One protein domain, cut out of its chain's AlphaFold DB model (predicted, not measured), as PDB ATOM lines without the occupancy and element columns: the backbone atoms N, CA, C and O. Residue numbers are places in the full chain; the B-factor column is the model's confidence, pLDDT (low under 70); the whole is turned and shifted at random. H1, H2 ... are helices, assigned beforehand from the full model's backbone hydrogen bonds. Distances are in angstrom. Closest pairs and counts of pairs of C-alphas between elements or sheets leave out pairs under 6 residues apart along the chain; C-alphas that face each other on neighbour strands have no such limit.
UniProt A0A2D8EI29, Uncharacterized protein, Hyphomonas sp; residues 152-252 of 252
ATOM      1  N   GLY A 152     -21.605  23.242  10.598       89.62
ATOM      2  CA  GLY A 152     -21.206  23.018   9.217       89.62
ATOM      3  C   GLY A 152     -21.532  21.625   8.684       89.62
ATOM      4  O   GLY A 152     -21.640  21.474   7.472       89.62
ATOM      5  N   ALA A 153     -21.703  20.616   9.544       91.38
ATOM      6  CA  ALA A 153     -22.067  19.278   9.094       91.38
ATOM      7  C   ALA A 153     -23.524  19.222   8.609       91.38
ATOM      8  O   ALA A 153     -23.753  18.860   7.458       91.38
ATOM      9  N   GLY A 154     -24.486  19.723   9.394       92.12
ATOM     10  CA  GLY A 154     -25.883  19.793   8.949       92.12
ATOM     11  C   GLY A 154     -26.089  20.714   7.755       92.12
ATOM     12  O   GLY A 154     -26.943  20.446   6.914       92.12
ATOM     13  N   LEU A 155     -25.276  21.766   7.630       94.88
ATOM     14  CA  LEU A 155     -25.265  22.617   6.440       94.88
ATOM     15  C   LEU A 155     -24.829  21.848   5.183       94.88
ATOM     16  O   LEU A 155     -25.427  22.011   4.120       94.88
ATOM     17  N   ILE A 156     -23.792  21.013   5.293       96.62
ATOM     18  CA  ILE A 156     -23.330  20.156   4.195       96.62
ATOM     19  C   ILE A 156     -24.407  19.139   3.827       96.62
ATOM     20  O   ILE A 156     -24.686  18.995   2.639       96.62
ATOM     21  N   ASP A 157     -25.024  18.487   4.812       95.06
ATOM     22  CA  ASP A 157     -26.087  17.504   4.581       95.06
ATOM     23  C   ASP A 157     -27.299  18.154   3.897       95.06
ATOM     24  O   ASP A 157     -27.799  17.656   2.892       95.06
ATOM     25  N   ALA A 158     -27.724  19.329   4.367       95.69
ATOM     26  CA  ALA A 158     -28.823  20.067   3.755       95.69
ATOM     27  C   ALA A 158     -28.523  20.449   2.299       95.69
ATOM     28  O   ALA A 158     -29.362  20.282   1.418       95.69
ATOM     29  N   TYR A 159     -27.321  20.952   2.010       96.88
ATOM     30  CA  TYR A 159     -26.988  21.381   0.647       96.88
ATOM     31  C   TYR A 159     -26.728  20.191  -0.278       96.88
ATOM     32  O   TYR A 159     -27.006  20.281  -1.470       96.88
ATOM     33  N   SER A 160     -26.224  19.085   0.265       95.75
ATOM     34  CA  SER A 160     -26.152  17.786  -0.404       95.75
ATOM     35  C   SER A 160     -27.534  17.360  -0.899       95.75
ATOM     36  O   SER A 160     -27.685  17.073  -2.086       95.75
ATOM     37  N   ASP A 161     -28.545  17.426  -0.031       94.94
ATOM     38  CA  ASP A 161     -29.912  17.012  -0.357       94.94
ATOM     39  C   ASP A 161     -30.586  17.959  -1.354       94.94
ATOM     40  O   ASP A 161     -31.105  17.501  -2.372       94.94
ATOM     41  N   ILE A 162     -30.489  19.279  -1.141       95.31
ATOM     42  CA  ILE A 162     -31.017  20.291  -2.077       95.31
ATOM     43  C   ILE A 162     -30.428  20.090  -3.476       95.31
ATOM     44  O   ILE A 162     -31.123  20.179  -4.490       95.31
ATOM     45  N   LEU A 163     -29.115  19.859  -3.550       93.69
ATOM     46  CA  LEU A 163     -28.413  19.739  -4.818       93.69
ATOM     47  C   LEU A 163     -28.478  18.324  -5.391       93.69
ATOM     48  O   LEU A 163     -28.170  18.178  -6.572       93.69
ATOM     49  N   GLY A 164     -28.841  17.299  -4.622       93.00
ATOM     50  CA  GLY A 164     -28.745  15.891  -5.014       93.00
ATOM     51  C   GLY A 164     -27.323  15.501  -5.427       93.00
ATOM     52  O   GLY A 164     -27.115  15.004  -6.537       93.00
ATOM     53  N   VAL A 165     -26.333  15.828  -4.593       92.00
ATOM     54  CA  VAL A 165     -24.898  15.546  -4.809       92.00
ATOM     55  C   VAL A 165     -24.298  14.997  -3.518       92.00
ATOM     56  O   VAL A 165     -24.873  15.246  -2.470       92.00
ATOM     57  N   PRO A 166     -23.154  14.296  -3.533       93.06
ATOM     58  CA  PRO A 166     -22.556  13.789  -2.301       93.06
ATOM     59  C   PRO A 166     -22.288  14.887  -1.258       93.06
ATOM     60  O   PRO A 166     -21.866  15.995  -1.607       93.06
ATOM     61  N   ALA A 167     -22.427  14.535   0.024       94.94
ATOM     62  CA  ALA A 167     -22.170  15.376   1.199       94.94
ATOM     63  C   ALA A 167     -20.673  15.692   1.405       94.94
ATOM     64  O   ALA A 167     -20.045  15.376   2.415       94.94
ATOM     65  N   LYS A 168     -20.064  16.327   0.402       94.62
ATOM     66  CA  LYS A 168     -18.654  16.706   0.358       94.62
ATOM     67  C   LYS A 168     -18.555  18.190   0.061       94.62
ATOM     68  O   LYS A 168     -18.863  18.643  -1.040       94.62
ATOM     69  N   ILE A 169     -18.043  18.950   1.028       95.00
ATOM     70  CA  ILE A 169     -18.008  20.420   0.970       95.00
ATOM     71  C   ILE A 169     -17.373  20.977  -0.315       95.00
ATOM     72  O   ILE A 169     -17.861  21.963  -0.861       95.00
ATOM     73  N   ASN A 170     -16.325  20.334  -0.838       93.25
ATOM     74  CA  ASN A 170     -15.668  20.769  -2.073       93.25
ATOM     75  C   ASN A 170     -16.526  20.512  -3.321       93.25
ATOM     76  O   ASN A 170     -16.530  21.342  -4.230       93.25
ATOM     77  N   GLU A 171     -17.264  19.400  -3.362       92.88
ATOM     78  CA  GLU A 171     -18.182  19.087  -4.462       92.88
ATOM     79  C   GLU A 171     -19.373  20.048  -4.440       92.88
ATOM     80  O   GLU A 171     -19.660  20.694  -5.449       92.88
ATOM     81  N   ILE A 172     -19.983  20.246  -3.268       95.94
ATOM     82  CA  ILE A 172     -21.051  21.229  -3.047       95.94
ATOM     83  C   ILE A 172     -20.587  22.627  -3.469       95.94
ATOM     84  O   ILE A 172     -21.248  23.291  -4.267       95.94
ATOM     85  N   HIS A 173     -19.414  23.074  -3.006       95.25
ATOM     86  CA  HIS A 173     -18.853  24.370  -3.391       95.25
ATOM     87  C   HIS A 173     -18.693  24.499  -4.912       95.25
ATOM     88  O   HIS A 173     -19.012  25.543  -5.491       95.25
ATOM     89  N   TYR A 174     -18.214  23.443  -5.572       92.25
ATOM     90  CA  TYR A 174     -18.008  23.444  -7.013       92.25
ATOM     91  C   TYR A 174     -19.331  23.543  -7.785       92.25
ATOM     92  O   TYR A 174     -19.438  24.366  -8.699       92.25
ATOM     93  N   TRP A 175     -20.353  22.786  -7.379       94.00
ATOM     94  CA  TRP A 175     -21.712  22.905  -7.913       94.00
ATOM     95  C   TRP A 175     -22.273  24.315  -7.721       94.00
ATOM     96  O   TRP A 175     -22.698  24.953  -8.686       94.00
ATOM     97  N   LEU A 176     -22.180  24.859  -6.509       95.06
ATOM     98  CA  LEU A 176     -22.661  26.204  -6.192       95.06
ATOM     99  C   LEU A 176     -21.929  27.296  -6.978       95.06
ATOM    100  O   LEU A 176     -22.526  28.318  -7.311       95.06
ATOM    101  N   ARG A 177     -20.656  27.100  -7.340       92.56
ATOM    102  CA  ARG A 177     -19.931  28.020  -8.231       92.56
ATOM    103  C   ARG A 177     -20.578  28.102  -9.614       92.56
ATOM    104  O   ARG A 177     -20.583  29.186 -10.197       92.56
ATOM    105  N   ILE A 178     -21.111  26.989 -10.117       91.94
ATOM    106  CA  ILE A 178     -21.808  26.932 -11.403       91.94
ATOM    107  C   ILE A 178     -23.207  27.539 -11.279       91.94
ATOM    108  O   ILE A 178     -23.550  28.436 -12.047       91.94
ATOM    109  N   LEU A 179     -23.976  27.093 -10.285       93.00
ATOM    110  CA  LEU A 179     -25.378  27.478 -10.088       93.00
ATOM    111  C   LEU A 179     -25.551  28.946  -9.675       93.00
ATOM    112  O   LEU A 179     -26.521  29.593 -10.053       93.00
ATOM    113  N   ALA A 180     -24.581  29.516  -8.957       93.88
ATOM    114  CA  ALA A 180     -24.591  30.933  -8.593       93.88
ATOM    115  C   ALA A 180     -24.268  31.876  -9.774       93.88
ATOM    116  O   ALA A 180     -24.286  33.100  -9.597       93.88
ATOM    117  N   SER A 181     -23.938  31.342 -10.957       87.25
ATOM    118  CA  SER A 181     -23.691  32.132 -12.165       87.25
ATOM    119  C   SER A 181     -24.992  32.413 -12.915       87.25
ATOM    120  O   SER A 181     -25.747  31.495 -13.215       87.25
ATOM    121  N   ASN A 182     -25.203  33.669 -13.325       73.62
ATOM    122  CA  ASN A 182     -26.340  34.044 -14.179       73.62
ATOM    123  C   ASN A 182     -26.288  33.363 -15.564       73.62
ATOM    124  O   ASN A 182     -27.309  33.259 -16.235       73.62
ATOM    125  N   ARG A 183     -25.101  32.936 -16.018       74.50
ATOM    126  CA  ARG A 183     -24.902  32.161 -17.253       74.50
ATOM    127  C   ARG A 183     -23.855  31.082 -16.989       74.50
ATOM    128  O   ARG A 183     -22.678  31.397 -16.788       74.50
ATOM    129  N   SER A 184     -24.259  29.815 -16.952       69.62
ATOM    130  CA  SER A 184     -23.314  28.696 -16.913       69.62
ATOM    131  C   SER A 184     -22.603  28.629 -18.266       69.62
ATOM    132  O   SER A 184     -23.237  28.616 -19.320       69.62
ATOM    133  N   LYS A 185     -21.265  28.652 -18.272       78.25
ATOM    134  CA  LYS A 185     -20.515  28.561 -19.530       78.25
ATOM    135  C   LYS A 185     -20.257  27.091 -19.838       78.25
ATOM    136  O   LYS A 185     -19.621  26.396 -19.053       78.25
ATOM    137  N   GLY A 186     -20.696  26.624 -21.006       82.25
ATOM    138  CA  GLY A 186     -20.549  25.220 -21.411       82.25
ATOM    139  C   GLY A 186     -19.101  24.703 -21.454       82.25
ATOM    140  O   GLY A 186     -18.894  23.494 -21.396       82.25
ATOM    141  N   HIS A 187     -18.106  25.595 -21.525       89.00
ATOM    142  CA  HIS A 187     -16.677  25.256 -21.476       89.00
ATOM    143  C   HIS A 187     -16.117  25.088 -20.052       89.00
ATOM    144  O   HIS A 187     -14.937  24.793 -19.892       89.00
ATOM    145  N   TRP A 188     -16.911  25.310 -19.002       90.00
ATOM    146  CA  TRP A 188     -16.466  25.044 -17.634       90.00
ATOM    147  C   TRP A 188     -16.281  23.548 -17.408       90.00
ATOM    148  O   TRP A 188     -16.990  22.742 -18.007       90.00
ATOM    149  N   LYS A 189     -15.345  23.172 -16.527       90.88
ATOM    150  CA  LYS A 189     -15.159  21.769 -16.129       90.88
ATOM    151  C   LYS A 189     -16.458  21.218 -15.529       90.88
ATOM    152  O   LYS A 189     -17.143  21.909 -14.769       90.88
ATOM    153  N   CYS A 190     -16.801  19.991 -15.884       89.44
ATOM    154  CA  CYS A 190     -18.020  19.339 -15.442       89.44
ATOM    155  C   CYS A 190     -17.955  19.037 -13.933       89.44
ATOM    156  O   CYS A 190     -16.935  18.524 -13.468       89.44
ATOM    157  N   PRO A 191     -19.015  19.331 -13.157       87.50
ATOM    158  CA  PRO A 191     -19.026  19.105 -11.713       87.50
ATOM    159  C   PRO A 191     -19.147  17.636 -11.289       87.50
ATOM    160  O   PRO A 191     -18.995  17.353 -10.109       87.50
ATOM    161  N   CYS A 192     -19.368  16.698 -12.217       85.81
ATOM    162  CA  CYS A 192     -19.459  15.267 -11.906       85.81
ATOM    163  C   CYS A 192     -18.102  14.565 -11.709       85.81
ATOM    164  O   CYS A 192     -18.071  13.363 -11.479       85.81
ATOM    165  N   GLY A 193     -16.978  15.276 -11.860       83.50
ATOM    166  CA  GLY A 193     -15.639  14.698 -11.688       83.50
ATOM    167  C   GLY A 193     -15.062  13.979 -12.914       83.50
ATOM    168  O   GLY A 193     -13.920  13.542 -12.866       83.50
ATOM    169  N   SER A 194     -15.773  13.923 -14.047       88.31
ATOM    170  CA  SER A 194     -15.323  13.216 -15.265       88.31
ATOM    171  C   SER A 194     -14.119  13.830 -15.998       88.31
ATOM    172  O   SER A 194     -13.681  13.297 -17.014       88.31
ATOM    173  N   GLY A 195     -13.642  15.007 -15.581       88.38
ATOM    174  CA  GLY A 195     -12.591  15.765 -16.274       88.38
ATOM    175  C   GLY A 195     -13.033  16.478 -17.566       88.38
ATOM    176  O   GLY A 195     -12.340  17.384 -18.023       88.38
ATOM    177  N   LYS A 196     -14.204  16.142 -18.126       94.12
ATOM    178  CA  LYS A 196     -14.783  16.777 -19.327       94.12
ATOM    179  C   LYS A 196     -15.359  18.168 -19.021       94.12
ATOM    180  O   LYS A 196     -15.563  18.529 -17.864       94.12
ATOM    181  N   ILE A 197     -15.677  18.956 -20.050       94.50
ATOM    182  CA  ILE A 197     -16.431  20.219 -19.906       94.50
ATOM    183  C   ILE A 197     -17.946  19.976 -19.844       94.50
ATOM    184  O   ILE A 197     -18.441  18.983 -20.378       94.50
ATOM    185  N   VAL A 198     -18.702  20.894 -19.234       92.06
ATOM    186  CA  VAL A 198     -20.157  20.778 -19.016       92.06
ATOM    187  C   VAL A 198     -20.905  20.456 -20.311       92.06
ATOM    188  O   VAL A 198     -21.710  19.528 -20.328       92.06
ATOM    189  N   ARG A 199     -20.609  21.156 -21.418       92.94
ATOM    190  CA  ARG A 199     -21.311  20.951 -22.701       92.94
ATOM    191  C   ARG A 199     -21.098  19.560 -23.316       92.94
ATOM    192  O   ARG A 199     -21.889  19.180 -24.164       92.94
ATOM    193  N   GLN A 200     -20.052  18.835 -22.908       94.56
ATOM    194  CA  GLN A 200     -19.691  17.497 -23.407       94.56
ATOM    195  C   GLN A 200     -19.934  16.384 -22.373       94.56
ATOM    196  O   GLN A 200     -19.507  15.249 -22.579       94.56
ATOM    197  N   CYS A 201     -20.543  16.694 -21.225       94.00
ATOM    198  CA  CYS A 201     -20.730  15.720 -20.153       94.00
ATOM    199  C   CYS A 201     -22.113  15.832 -19.512       94.00
ATOM    200  O   CYS A 201     -23.027  15.139 -19.937       94.00
ATOM    201  N   CYS A 202     -22.304  16.720 -18.534       91.50
ATOM    202  CA  CYS A 202     -23.555  16.812 -17.775       91.50
ATOM    203  C   CYS A 202     -24.345  18.092 -18.092       91.50
ATOM    204  O   CYS A 202     -24.842  18.749 -17.178       91.50
ATOM    205  N   ARG A 203     -24.444  18.481 -19.373       92.12
ATOM    206  CA  ARG A 203     -25.142  19.715 -19.790       92.12
ATOM    207  C   ARG A 203     -26.582  19.754 -19.279       92.12
ATOM    208  O   ARG A 203     -26.965  20.756 -18.684       92.12
ATOM    209  N   GLN A 204     -27.336  18.675 -19.501       92.12
ATOM    210  CA  GLN A 204     -28.744  18.597 -19.110       92.12
ATOM    211  C   GLN A 204     -28.900  18.635 -17.589       92.12
ATOM    212  O   GLN A 204     -29.579  19.509 -17.077       92.12
ATOM    213  N   LEU A 205     -28.143  17.814 -16.856       91.50
ATOM    214  CA  LEU A 205     -28.162  17.817 -15.390       91.50
ATOM    215  C   LEU A 205     -27.856  19.200 -14.788       91.50
ATOM    216  O   LEU A 205     -28.482  19.606 -13.814       91.50
ATOM    217  N   VAL A 206     -26.882  19.934 -15.343       91.19
ATOM    218  CA  VAL A 206     -26.589  21.304 -14.892       91.19
ATOM    219  C   VAL A 206     -27.768  22.227 -15.191       91.19
ATOM    220  O   VAL A 206     -28.140  23.003 -14.318       91.19
ATOM    221  N   PHE A 207     -28.355  22.137 -16.386       90.06
ATOM    222  CA  PHE A 207     -29.533  22.920 -16.752       90.06
ATOM    223  C   PHE A 207     -30.712  22.644 -15.808       90.06
ATOM    224  O   PHE A 207     -31.261  23.591 -15.249       90.06
ATOM    225  N   ASP A 208     -31.032  21.378 -15.544       91.25
ATOM    226  CA  ASP A 208     -32.130  20.977 -14.657       91.25
ATOM    227  C   ASP A 208     -31.925  21.528 -13.239       91.25
ATOM    228  O   ASP A 208     -32.823  22.127 -12.647       91.25
ATOM    229  N   LYS A 209     -30.701  21.429 -12.703       91.56
ATOM    230  CA  LYS A 209     -30.377  22.012 -11.391       91.56
ATOM    231  C   LYS A 209     -30.448  23.541 -11.388       91.56
ATOM    232  O   LYS A 209     -30.803  24.115 -10.365       91.56
ATOM    233  N   GLN A 210     -30.146  24.218 -12.497       89.94
ATOM    234  CA  GLN A 210     -30.321  25.673 -12.604       89.94
ATOM    235  C   GLN A 210     -31.795  26.092 -12.610       89.94
ATOM    236  O   GLN A 210     -32.098  27.171 -12.106       89.94
ATOM    237  N   GLN A 211     -32.697  25.259 -13.141       88.06
ATOM    238  CA  GLN A 211     -34.142  25.499 -13.051       88.06
ATOM    239  C   GLN A 211     -34.653  25.290 -11.622       88.06
ATOM    240  O   GLN A 211     -35.421  26.102 -11.114       88.06
ATOM    241  N   ASN A 212     -34.165  24.248 -10.945       89.88
ATOM    242  CA  ASN A 212     -34.633  23.880  -9.606       89.88
ATOM    243  C   ASN A 212     -33.963  24.668  -8.472       89.88
ATOM    244  O   ASN A 212     -34.455  24.680  -7.349       89.88
ATOM    245  N   THR A 213     -32.826  25.319  -8.725       92.94
ATOM    246  CA  THR A 213     -32.102  26.121  -7.730       92.94
ATOM    247  C   THR A 213     -31.940  27.555  -8.230       92.94
ATOM    248  O   THR A 213     -30.992  27.847  -8.968       92.94
ATOM    249  N   PRO A 214     -32.809  28.488  -7.798       93.12
ATOM    250  CA  PRO A 214     -32.692  29.888  -8.173       93.12
ATOM    251  C   PRO A 214     -31.312  30.463  -7.845       93.12
ATOM    252  O   PRO A 214     -30.737  30.208  -6.784       93.12
ATOM    253  N   VAL A 215     -30.795  31.323  -8.725       94.75
ATOM    254  CA  VAL A 215     -29.441  31.894  -8.596       94.75
ATOM    255  C   VAL A 215     -29.228  32.603  -7.254       94.75
ATOM    256  O   VAL A 215     -28.137  32.549  -6.687       94.75
ATOM    257  N   TRP A 216     -30.251  33.282  -6.730       94.31
ATOM    258  CA  TRP A 216     -30.158  33.967  -5.438       94.31
ATOM    259  C   TRP A 216     -29.953  32.977  -4.279       94.31
ATOM    260  O   TRP A 216     -29.152  33.255  -3.384       94.31
ATOM    261  N   LEU A 217     -30.603  31.809  -4.331       95.31
ATOM    262  CA  LEU A 217     -30.484  30.752  -3.331       95.31
ATOM    263  C   LEU A 217     -29.112  30.082  -3.439       95.31
ATOM    264  O   LEU A 217     -28.404  29.971  -2.440       95.31
ATOM    265  N   ALA A 218     -28.663  29.772  -4.660       96.31
ATOM    266  CA  ALA A 218     -27.313  29.263  -4.906       96.31
ATOM    267  C   ALA A 218     -26.222  30.227  -4.403       96.31
ATOM    268  O   ALA A 218     -25.239  29.798  -3.801       96.31
ATOM    269  N   LYS A 219     -26.392  31.543  -4.598       96.50
ATOM    270  CA  LYS A 219     -25.472  32.567  -4.065       96.50
ATOM    271  C   LYS A 219     -25.450  32.591  -2.538       96.50
ATOM    272  O   LYS A 219     -24.382  32.800  -1.962       96.50
ATOM    273  N   ARG A 220     -26.605  32.399  -1.897       96.06
ATOM    274  CA  ARG A 220     -26.727  32.337  -0.438       96.06
ATOM    275  C   ARG A 220     -26.034  31.088   0.113       96.06
ATOM    276  O   ARG A 220     -25.103  31.242   0.896       96.06
ATOM    277  N   MET A 221     -26.352  29.906  -0.418       97.31
ATOM    278  CA  MET A 221     -25.674  28.648  -0.074       97.31
ATOM    279  C   MET A 221     -24.155  28.743  -0.272       97.31
ATOM    280  O   MET A 221     -23.367  28.377   0.598       97.31
ATOM    281  N   LYS A 222     -23.705  29.312  -1.402       97.31
ATOM    282  CA  LYS A 222     -22.273  29.476  -1.692       97.31
ATOM    283  C   LYS A 222     -21.563  30.310  -0.627       97.31
ATOM    284  O   LYS A 222     -20.428  30.003  -0.275       97.31
ATOM    285  N   ARG A 223     -22.205  31.376  -0.138       97.31
ATOM    286  CA  ARG A 223     -21.638  32.248   0.897       97.31
ATOM    287  C   ARG A 223     -21.403  31.484   2.195       97.31
ATOM    288  O   ARG A 223     -20.333  31.632   2.776       97.31
ATOM    289  N   GLU A 224     -22.362  30.670   2.620       97.00
ATOM    290  CA  GLU A 224     -22.227  29.899   3.857       97.00
ATOM    291  C   GLU A 224     -21.177  28.786   3.726       97.00
ATOM    292  O   GLU A 224     -20.338  28.631   4.608       97.00
ATOM    293  N   ILE A 225     -21.100  28.113   2.570       97.12
ATOM    294  CA  ILE A 225     -20.031  27.137   2.292       97.12
ATOM    295  C   ILE A 225     -18.640  27.779   2.320       97.12
ATOM    296  O   ILE A 225     -17.699  27.184   2.838       97.12
ATOM    297  N   LEU A 226     -18.488  28.997   1.791       96.81
ATOM    298  CA  LEU A 226     -17.211  29.713   1.848       96.81
ATOM    299  C   LEU A 226     -16.796  30.046   3.286       96.81
ATOM    300  O   LEU A 226     -15.622  29.897   3.619       96.81
ATOM    301  N   LYS A 227     -17.743  30.452   4.142       96.31
ATOM    302  CA  LYS A 227     -17.473  30.673   5.571       96.31
ATOM    303  C   LYS A 227     -17.034  29.383   6.261       96.31
ATOM    304  O   LYS A 227     -16.058  29.400   7.004       96.31
ATOM    305  N   GLU A 228     -17.709  28.270   5.986       95.69
ATOM    306  CA  GLU A 228     -17.372  26.968   6.567       95.69
ATOM    307  C   GLU A 228     -15.997  26.463   6.098       95.69
ATOM    308  O   GLU A 228     -15.204  25.964   6.898       95.69
ATOM    309  N   LEU A 229     -15.663  26.634   4.814       94.75
ATOM    310  CA  LEU A 229     -14.330  26.317   4.286       94.75
ATOM    311  C   LEU A 229     -13.234  27.124   4.992       94.75
ATOM    312  O   LEU A 229     -12.205  26.559   5.373       94.75
ATOM    313  N   GLU A 230     -13.458  28.423   5.191       95.12
ATOM    314  CA  GLU A 230     -12.520  29.297   5.896       95.12
ATOM    315  C   GLU A 230     -12.389  28.904   7.376       95.12
ATOM    316  O   GLU A 230     -11.275  28.758   7.879       95.12
ATOM    317  N   HIS A 231     -13.502  28.604   8.052       92.81
ATOM    318  CA  HIS A 231     -13.492  28.104   9.427       92.81
ATOM    319  C   HIS A 231     -12.668  26.810   9.563       92.81
ATOM    320  O   HIS A 231     -11.788  26.704  10.425       92.81
ATOM    321  N   ARG A 232     -12.880  25.837   8.665       92.44
ATOM    322  CA  ARG A 232     -12.101  24.587   8.630       92.44
ATOM    323  C   ARG A 232     -10.620  24.841   8.379       92.44
ATOM    324  O   ARG A 232      -9.780  24.192   9.004       92.44
ATOM    325  N   ARG A 233     -10.284  25.773   7.482       92.00
ATOM    326  CA  ARG A 233      -8.896  26.157   7.200       92.00
ATOM    327  C   ARG A 233      -8.222  26.721   8.447       92.00
ATOM    328  O   ARG A 233      -7.158  26.236   8.818       92.00
ATOM    329  N   GLN A 234      -8.862  27.667   9.129       91.50
ATOM    330  CA  GLN A 234      -8.341  28.266  10.360       91.50
ATOM    331  C   GLN A 234      -8.131  27.221  11.460       91.50
ATOM    332  O   GLN A 234      -7.078  27.202  12.098       91.50
ATOM    333  N   LYS A 235      -9.087  26.301  11.643       88.56
ATOM    334  CA  LYS A 235      -8.977  25.206  12.617       88.56
ATOM    335  C   LYS A 235      -7.804  24.268  12.311       88.56
ATOM    336  O   LYS A 235      -7.093  23.875  13.231       88.56
ATOM    337  N   ARG A 236      -7.570  23.938  11.033       88.31
ATOM    338  CA  ARG A 236      -6.411  23.131  10.601       88.31
ATOM    339  C   ARG A 236      -5.088  23.850  10.854       88.31
ATOM    340  O   ARG A 236      -4.160  23.221  11.349       88.31
ATOM    341  N   THR A 237      -5.007  25.146  10.552       87.88
ATOM    342  CA  THR A 237      -3.803  25.946  10.818       87.88
ATOM    343  C   THR A 237      -3.488  26.000  12.311       87.88
ATOM    344  O   THR A 237      -2.345  25.770  12.683       87.88
ATOM    345  N   ARG A 238      -4.493  26.245  13.167       85.38
ATOM    346  CA  ARG A 238      -4.312  26.267  14.630       85.38
ATOM    347  C   ARG A 238      -3.802  24.931  15.165       85.38
ATOM    348  O   ARG A 238      -2.776  24.920  15.824       85.38
ATOM    349  N   ARG A 239      -4.437  23.819  14.776       83.94
ATOM    350  CA  ARG A 239      -3.993  22.468  15.162       83.94
ATOM    351  C   ARG A 239      -2.532  22.213  14.800       83.94
ATOM    352  O   ARG A 239      -1.769  21.811  15.657       83.94
ATOM    353  N   ARG A 240      -2.124  22.553  13.573       83.00
ATOM    354  CA  ARG A 240      -0.727  22.400  13.139       83.00
ATOM    355  C   ARG A 240       0.258  23.196  14.007       83.00
ATOM    356  O   ARG A 240       1.361  22.724  14.248       83.00
ATOM    357  N   VAL A 241      -0.122  24.399  14.443       82.81
ATOM    358  CA  VAL A 241       0.700  25.225  15.344       82.81
ATOM    359  C   VAL A 241       0.770  24.611  16.743       82.81
ATOM    360  O   VAL A 241       1.835  24.627  17.356       82.81
ATOM    361  N   ASP A 242      -0.343  24.079  17.247       82.62
ATOM    362  CA  ASP A 242      -0.403  23.438  18.562       82.62
ATOM    363  C   ASP A 242       0.408  22.132  18.590       82.62
ATOM    364  O   ASP A 242       1.187  21.929  19.521       82.62
ATOM    365  N   ASP A 243       0.308  21.311  17.538       84.19
ATOM    366  CA  ASP A 243       1.094  20.083  17.359       84.19
ATOM    367  C   ASP A 243       2.599  20.411  17.324       84.19
ATOM    368  O   ASP A 243       3.375  19.867  18.101       84.19
ATOM    369  N   GLN A 244       3.005  21.415  16.536       79.75
ATOM    370  CA  GLN A 244       4.408  21.839  16.457       79.75
ATOM    371  C   GLN A 244       4.956  22.352  17.802       79.75
ATOM    372  O   GLN A 244       6.123  22.138  18.120       79.75
ATOM    373  N   LYS A 245       4.136  23.037  18.612       79.00
ATOM    374  CA  LYS A 245       4.536  23.474  19.963       79.00
ATOM    375  C   LYS A 245       4.663  22.310  20.937       79.00
ATOM    376  O   LYS A 245       5.467  22.395  21.862       79.00
ATOM    377  N   ARG A 246       3.843  21.272  20.774       76.56
ATOM    378  CA  ARG A 246       3.896  20.065  21.592       76.56
ATOM    379  C   ARG A 246       5.168  19.274  21.302       76.56
ATOM    380  O   ARG A 246       5.892  18.985  22.246       76.56
ATOM    381  N   ASP A 247       5.494  19.069  20.028       82.38
ATOM    382  CA  ASP A 247       6.714  18.368  19.609       82.38
ATOM    383  C   ASP A 247       7.981  19.057  20.150       82.38
ATOM    384  O   ASP A 247       8.892  18.401  20.641       82.38
ATOM    385  N   VAL A 248       8.022  20.398  20.140       78.06
ATOM    386  CA  VAL A 248       9.143  21.176  20.708       78.06
ATOM    387  C   VAL A 248       9.252  21.027  22.231       78.06
ATOM    388  O   VAL A 248      10.356  21.066  22.760       78.06
ATOM    389  N   ARG A 249       8.130  20.872  22.947       72.38
ATOM    390  CA  ARG A 249       8.123  20.669  24.408       72.38
ATOM    391  C   ARG A 249       8.488  19.245  24.812       72.38
ATOM    392  O   ARG A 249       9.024  19.071  25.891       72.38
ATOM    393  N   GLU A 250       8.155  18.253  23.992       75.50
ATOM    394  CA  GLU A 250       8.504  16.846  24.238       75.50
ATOM    395  C   GLU A 250       9.968  16.541  23.856       75.50
ATOM    396  O   GLU A 250      10.533  15.562  24.332       75.50
ATOM    397  N   ALA A 251      10.592  17.389  23.030       71.06
ATOM    398  CA  ALA A 251      12.001  17.294  22.640       71.06
ATOM    399  C   ALA A 251      12.981  18.076  23.546       71.06
ATOM    400  O   ALA A 251      14.184  18.050  23.276       71.06
ATOM    401  N   ALA A 252      12.485  18.789  24.564       64.94
ATOM    402  CA  ALA A 252      13.263  19.591  25.516       64.94
ATOM    403  C   ALA A 252      13.252  18.952  26.909       64.94
ATOM    404  O   ALA A 252      14.306  19.018  27.581       64.94
TER     405      ALA A 252
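This is residues 152 to 252 of the 252 residues of an uncharacterized protein of Hyphomonas sp (UniProt A0A2D8EI29). A compact helical body holds the first part of one long helix, H4, whose residues 233 to 250 stick out from it as an arm. In the body H4 packs on H2, with H1 on their side and H3 crosswise at one end. Of 101 printed residues, 69 are in four named helices, H1 to H4; the all-helix whole is loose, radius of gyration 17.8 A, spanning 61 by 26 by 20 A.

Start at H1, residues 152 to 163; it touches H2, residues 169 to 179, at Ile 156 and Ile 169, their closest C-alphas, 6.2 A apart. H3, residues 203 to 212, only just touches H2, with 3 pairs of C-alphas within 8 A, the closest Leu 179 and Gln 210, 5.8 A. H4, residues 215 to 250, touches H2 with residues 215 to 229 alone, closest C-alphas Leu 176 and Lys 222, 5.6 A, opposite ways at a shallow tilt of 27 degrees. H1, H2 and H4 form a bundle, helices side by side. In H1 to H4 every O i to N i+4 pair is within hydrogen-bond range.

Find C-alpha 152 at (-21.206, 23.018, 9.217), where H1 begins. H4 runs 52.4 A to C-alpha 250 at (8.504, 16.846, 24.238).

The printed part has no cut; the H2 to H3 link is long, 23 residues. Residues 184 and 252 have pLDDT under 70.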